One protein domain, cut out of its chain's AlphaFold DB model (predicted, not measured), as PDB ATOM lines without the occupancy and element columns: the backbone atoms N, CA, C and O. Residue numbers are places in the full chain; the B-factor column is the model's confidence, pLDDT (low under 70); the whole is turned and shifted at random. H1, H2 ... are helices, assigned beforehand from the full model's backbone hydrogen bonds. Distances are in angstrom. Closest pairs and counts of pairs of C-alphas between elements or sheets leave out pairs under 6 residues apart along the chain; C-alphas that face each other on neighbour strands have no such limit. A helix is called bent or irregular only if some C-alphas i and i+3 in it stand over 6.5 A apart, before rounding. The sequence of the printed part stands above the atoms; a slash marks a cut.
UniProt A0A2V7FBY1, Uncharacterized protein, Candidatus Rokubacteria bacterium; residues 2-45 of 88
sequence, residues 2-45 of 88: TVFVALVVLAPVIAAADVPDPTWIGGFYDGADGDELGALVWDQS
ATOM      1  N   THR A   2      60.410  16.318 -20.073       87.38
ATOM      2  CA  THR A   2      59.160  16.195 -20.854       87.38
ATOM      3  C   THR A   2      58.021  17.107 -20.389       87.38
ATOM      4  O   THR A   2      57.384  17.741 -21.216       87.38
ATOM      5  N   VAL A   3      57.802  17.233 -19.076       86.56
ATOM      6  CA  VAL A   3      56.760  18.119 -18.516       86.56
ATOM      7  C   VAL A   3      57.037  19.585 -18.842       86.56
ATOM      8  O   VAL A   3      56.141  20.304 -19.254       86.56
ATOM      9  N   PHE A   4      58.293  20.016 -18.720       86.25
ATOM     10  CA  PHE A   4      58.691  21.383 -19.045       86.25
ATOM     11  C   PHE A   4      58.484  21.691 -20.532       86.25
ATOM     12  O   PHE A   4      57.919  22.721 -20.877       86.25
ATOM     13  N   VAL A   5      58.872  20.762 -21.410       87.25
ATOM     14  CA  VAL A   5      58.639  20.891 -22.854       87.25
ATOM     15  C   VAL A   5      57.141  20.959 -23.161       87.25
ATOM     16  O   VAL A   5      56.721  21.816 -23.930       87.25
ATOM     17  N   ALA A   6      56.328  20.111 -22.527       86.62
ATOM     18  CA  ALA A   6      54.879  20.137 -22.700       86.62
ATOM     19  C   ALA A   6      54.266  21.472 -22.243       86.62
ATOM     20  O   ALA A   6      53.424  22.015 -22.950       86.62
ATOM     21  N   LEU A   7      54.721  22.027 -21.116       84.94
ATOM     22  CA  LEU A   7      54.263  23.328 -20.624       84.94
ATOM     23  C   LEU A   7      54.616  24.460 -21.589       84.94
ATOM     24  O   LEU A   7      53.746  25.251 -21.924       84.94
ATOM     25  N   VAL A   8      55.853  24.509 -22.089       85.19
ATOM     26  CA  VAL A   8      56.282  25.560 -23.029       85.19
ATOM     27  C   VAL A   8      55.489  25.509 -24.338       85.19
ATOM     28  O   VAL A   8      55.175  26.549 -24.906       85.19
ATOM     29  N   VAL A   9      55.142  24.311 -24.814       86.12
ATOM     30  CA  VAL A   9      54.372  24.141 -26.056       86.12
ATOM     31  C   VAL A   9      52.883  24.426 -25.853       86.12
ATOM     32  O   VAL A   9      52.242  24.984 -26.739       86.12
ATOM     33  N   LEU A  10      52.315  24.034 -24.708       86.06
ATOM     34  CA  LEU A  10      50.873  24.098 -24.473       86.06
ATOM     35  C   LEU A  10      50.420  25.419 -23.837       86.06
ATOM     36  O   LEU A  10      49.269  25.802 -24.022       86.06
ATOM     37  N   ALA A  11      51.301  26.132 -23.131       85.06
ATOM     38  CA  ALA A  11      50.959  27.384 -22.456       85.06
ATOM     39  C   ALA A  11      50.363  28.452 -23.396       85.06
ATOM     40  O   ALA A  11      49.329  29.004 -23.031       85.06
ATOM     41  N   PRO A  12      50.888  28.687 -24.619       82.25
ATOM     42  CA  PRO A  12      50.253  29.590 -25.583       82.25
ATOM     43  C   PRO A  12      48.816  29.195 -25.940       82.25
ATOM     44  O   PRO A  12      47.946  30.048 -26.066       82.25
ATOM     45  N   VAL A  13      48.554  27.892 -26.085       83.88
ATOM     46  CA  VAL A  13      47.228  27.362 -26.444       83.88
ATOM     47  C   VAL A  13      46.249  27.504 -25.281       83.88
ATOM     48  O   VAL A  13      45.087  27.835 -25.495       83.88
ATOM     49  N   ILE A  14      46.718  27.264 -24.056       81.88
ATOM     50  CA  ILE A  14      45.920  27.442 -22.840       81.88
ATOM     51  C   ILE A  14      45.571  28.920 -22.657       81.88
ATOM     52  O   ILE A  14      44.406  29.233 -22.452       81.88
ATOM     53  N   ALA A  15      46.551  29.814 -22.810       81.00
ATOM     54  CA  ALA A  15      46.342  31.255 -22.721       81.00
ATOM     55  C   ALA A  15      45.364  31.769 -23.794       81.00
ATOM     56  O   ALA A  15      44.495  32.576 -23.502       81.00
ATOM     57  N   ALA A  16      45.440  31.242 -25.022       75.75
ATOM     58  CA  ALA A  16      44.505  31.573 -26.103       75.75
ATOM     59  C   ALA A  16      43.055  31.142 -25.829       75.75
ATOM     60  O   ALA A  16      42.113  31.734 -26.354       75.75
ATOM     61  N   ALA A  17      42.879  30.050 -25.079       78.94
ATOM     62  CA  ALA A  17      41.569  29.516 -24.730       78.94
ATOM     63  C   ALA A  17      40.921  30.271 -23.561       78.94
ATOM     64  O   ALA A  17      39.714  30.138 -23.347       78.94
ATOM     65  N   ASP A  18      41.704  31.064 -22.834       72.06
ATOM     66  CA  ASP A  18      41.248  31.895 -21.731       72.06
ATOM     67  C   ASP A  18      40.680  33.212 -22.273       72.06
ATOM     68  O   ASP A  18      41.306  34.267 -22.241       72.06
ATOM     69  N   VAL A  19      39.504  33.127 -22.903       67.62
ATOM     70  CA  VAL A  19      38.794  34.300 -23.428       67.62
ATOM     71  C   VAL A  19      38.099  34.995 -22.254       67.62
ATOM     72  O   VAL A  19      37.115  34.448 -21.745       67.62
ATOM     73  N   PRO A  20      38.548  36.191 -21.826       63.88
ATOM     74  CA  PRO A  20      37.974  36.841 -20.661       63.88
ATOM     75  C   PRO A  20      36.538  37.275 -20.958       63.88
ATOM     76  O   PRO A  20      36.252  37.943 -21.958       63.88
ATOM     77  N   ASP A  21      35.619  36.909 -20.066       69.25
ATOM     78  CA  ASP A  21      34.269  37.461 -20.082       69.25
ATOM     79  C   ASP A  21      34.364  38.997 -19.928       69.25
ATOM     80  O   ASP A  21      35.095  39.482 -19.061       69.25
ATOM     81  N   PRO A  22      33.641  39.805 -20.725       64.12
ATOM     82  CA  PRO A  22      33.717  41.266 -20.630       64.12
ATOM     83  C   PRO A  22      33.385  41.825 -19.238       64.12
ATOM     84  O   PRO A  22      33.841  42.909 -18.882       64.12
ATOM     85  N   THR A  23      32.603  41.099 -18.436       67.62
ATOM     86  CA  THR A  23      32.293  41.459 -17.045       67.62
ATOM     87  C   THR A  23      33.443  41.168 -16.076       67.62
ATOM     88  O   THR A  23      33.411  41.644 -14.942       67.62
ATOM     89  N   TRP A  24      34.453  40.409 -16.509       68.00
ATOM     90  CA  TRP A  24      35.624  39.991 -15.733       68.00
ATOM     91  C   TRP A  24      36.882  40.770 -16.091       68.00
ATOM     92  O   TRP A  24      37.869  40.664 -15.378       68.00
ATOM     93  N   ILE A  25      36.857  41.608 -17.130       66.62
ATOM     94  CA  ILE A  25      38.053  42.317 -17.605       66.62
ATOM     95  C   ILE A  25      38.685  43.226 -16.541       66.62
ATOM     96  O   ILE A  25      39.869  43.516 -16.608       66.62
ATOM     97  N   GLY A  26      37.904  43.688 -15.558       69.62
ATOM     98  CA  GLY A  26      38.430  44.442 -14.421       69.62
ATOM     99  C   GLY A  26      39.083  43.571 -13.343       69.62
ATOM    100  O   GLY A  26      39.915  44.091 -12.615       69.62
ATOM    101  N   GLY A  27      38.694  42.295 -13.240       73.00
ATOM    102  CA  GLY A  27      39.305  41.305 -12.347       73.00
ATOM    103  C   GLY A  27      40.518  40.620 -12.976       73.00
ATOM    104  O   GLY A  27      41.509  40.436 -12.301       73.00
ATOM    105  N   PHE A  28      40.499  40.387 -14.293       71.44
ATOM    106  CA  PHE A  28      41.559  39.676 -15.030       71.44
ATOM    107  C   PHE A  28      42.928  40.382 -15.079       71.44
ATOM    108  O   PHE A  28      43.908  39.891 -15.625       71.44
ATOM    109  N   TYR A  29      42.978  41.620 -14.597       74.62
ATOM    110  CA  TYR A  29      44.196  42.421 -14.543       74.62
ATOM    111  C   TYR A  29      44.342  43.092 -13.169       74.62
ATOM    112  O   TYR A  29      44.922  44.180 -13.074       74.62
ATOM    113  N   ASP A  30      43.755  42.511 -12.116       80.06
ATOM    114  CA  ASP A  30      43.728  43.100 -10.772       80.06
ATOM    115  C   ASP A  30      44.859  42.617  -9.844       80.06
ATOM    116  O   ASP A  30      45.104  43.228  -8.798       80.06
ATOM    117  N   GLY A  31      45.605  41.590 -10.251       76.75
ATOM    118  CA  GLY A  31      46.734  41.010  -9.537       76.75
ATOM    119  C   GLY A  31      46.347  40.007  -8.450       76.75
ATOM    120  O   GLY A  31      47.201  39.697  -7.612       76.75
ATOM    121  N   ALA A  32      45.089  39.557  -8.380       78.19
ATOM    122  CA  ALA A  32      44.588  38.788  -7.244       78.19
ATOM    123  C   ALA A  32      44.694  37.262  -7.399       78.19
ATOM    124  O   ALA A  32      44.893  36.582  -6.386       78.19
ATOM    125  N   ASP A  33      44.560  36.708  -8.607       78.75
ATOM    126  CA  ASP A  33      44.472  35.255  -8.833       78.75
ATOM    127  C   ASP A  33      45.468  34.683  -9.862       78.75
ATOM    128  O   ASP A  33      45.613  33.457  -9.944       78.75
ATOM    129  N   GLY A  34      46.270  35.528 -10.519       75.75
ATOM    130  CA  GLY A  34      47.422  35.105 -11.321       75.75
ATOM    131  C   GLY A  34      47.098  34.786 -12.781       75.75
ATOM    132  O   GLY A  34      47.955  34.234 -13.485       75.75
ATOM    133  N   ASP A  35      45.895  35.115 -13.244       77.31
ATOM    134  CA  ASP A  35      45.498  35.035 -14.650       77.31
ATOM    135  C   ASP A  35      46.273  36.020 -15.553       77.31
ATOM    136  O   ASP A  35      46.440  35.781 -16.754       77.31
ATOM    137  N   GLU A  36      46.945  37.014 -14.965       83.31
ATOM    138  CA  GLU A  36      47.884  37.902 -15.656       83.31
ATOM    139  C   GLU A  36      49.074  37.145 -16.253       83.31
ATOM    140  O   GLU A  36      49.686  37.599 -17.221       83.31
ATOM    141  N   LEU A  37      49.424  35.976 -15.700       82.94
ATOM    142  CA  LEU A  37      50.442  35.111 -16.295       82.94
ATOM    143  C   LEU A  37      49.955  34.506 -17.614       82.94
ATOM    144  O   LEU A  37      50.750  34.362 -18.543       82.94
ATOM    145  N   GLY A  38      48.662  34.182 -17.711       81.94
ATOM    146  CA  GLY A  38      48.021  33.773 -18.958       81.94
ATOM    147  C   GLY A  38      48.051  34.908 -19.977       81.94
ATOM    148  O   GLY A  38      48.517  34.703 -21.099       81.94
ATOM    149  N   ALA A  39      47.684  36.122 -19.555       79.44
ATOM    150  CA  ALA A  39      47.763  37.323 -20.385       79.44
ATOM    151  C   ALA A  39      49.190  37.591 -20.898       79.44
ATOM    152  O   ALA A  39      49.401  37.831 -22.084       79.44
ATOM    153  N   LEU A  40      50.194  37.479 -20.024       84.44
ATOM    154  CA  LEU A  40      51.596  37.688 -20.380       84.44
ATOM    155  C   LEU A  40      52.101  36.634 -21.373       84.44
ATOM    156  O   LEU A  40      52.817  36.966 -22.319       84.44
ATOM    157  N   VAL A  41      51.739  35.364 -21.171       85.38
ATOM    158  CA  VAL A  41      52.072  34.285 -22.110       85.38
ATOM    159  C   VAL A  41      51.402  34.528 -23.456       85.38
ATOM    160  O   VAL A  41      52.054  34.344 -24.483       85.38
ATOM    161  N   TRP A  42      50.140  34.959 -23.473       81.75
ATOM    162  CA  TRP A  42      49.429  35.318 -24.697       81.75
ATOM    163  C   TRP A  42      50.123  36.461 -25.448       81.75
ATOM    164  O   TRP A  42      50.472  36.291 -26.614       81.75
ATOM    165  N   ASP A  43      50.421  37.570 -24.770       82.38
ATOM    166  CA  ASP A  43      51.068  38.750 -25.363       82.38
ATOM    167  C   ASP A  43      52.458  38.448 -25.942       82.38
ATOM    168  O   ASP A  43      52.890  39.062 -26.919       82.38
ATOM    169  N   GLN A  44      53.176  37.499 -25.340       82.94
ATOM    170  CA  GLN A  44      54.504  37.074 -25.785       82.94
ATOM    171  C   GLN A  44      54.470  35.902 -26.768       82.94
ATOM    172  O   GLN A  44      55.513  35.528 -27.318       82.94
ATOM    173  N   SER A  45      53.301  35.305 -26.999       79.31
ATOM    174  CA  SER A  45      53.168  34.198 -27.933       79.31
ATOM    175  C   SER A  45      53.310  34.707 -29.366       79.31
ATOM    176  O   SER A  45      52.730  35.733 -29.728       79.31
TER     177      SER A  45
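What this domain is: This is residues 2 to 45 of the 88 residues of an uncharacterized protein of Candidatus Rokubacteria bacterium (UniProt A0A2V7FBY1). A long, kinked helix, H1, is joined by a wide loop, residues 18 to 35, to a short helix, H2, that packs at about a right angle on the later part of H1. The early residues of H1, 2 to 7, stick out at one end and residues 21 to 26 of the loop stick out at the other; without these two stretches the body spans 26 by 15 by 13 A. The printed part has 44 residues with two named helices, H1 then H2, and no named strand; its class is all helix. It is only just loose, close to compact, with a radius of gyration of the C-alphas of 11.4 A, and spans 36 by 17 by 15 A.

How they stand to each other: H1, residues 2 to 17, has a kink of 40 degrees near residue 10. H2, residues 36 to 44, touches H1, which meets it with residues 11 to 16 alone. The closest C-alphas of the two are those of Ala 15 and Gly 38, 4.8 A apart. Their lines stand about perpendicular, at 88 degrees. In H2 every O i to N i+4 pair is within hydrogen-bond range; in H1 10 of 12 are.

Where its parts are: H1 runs from C-alpha 2 at (59.160, 16.195, -20.854) to C-alpha 17 at (41.569, 29.516, -24.730), 22.4 A. It is only just irregular: C-alphas 9 and 12 are 6.8 A apart. H2 begins at C-alpha 36 and ends at C-alpha 44 at (54.504, 37.074, -25.785), 12.1 A from its first C-alpha.

The domain as a whole: The two C-alphas farthest apart are those of Thr 2 and Thr 23, 37.1 A. The printed part has no cut. The link from H1 to H2, 18 residues, is long. The mean pLDDT of the printed part is 78.7, and residues 19 to 26 are under 70.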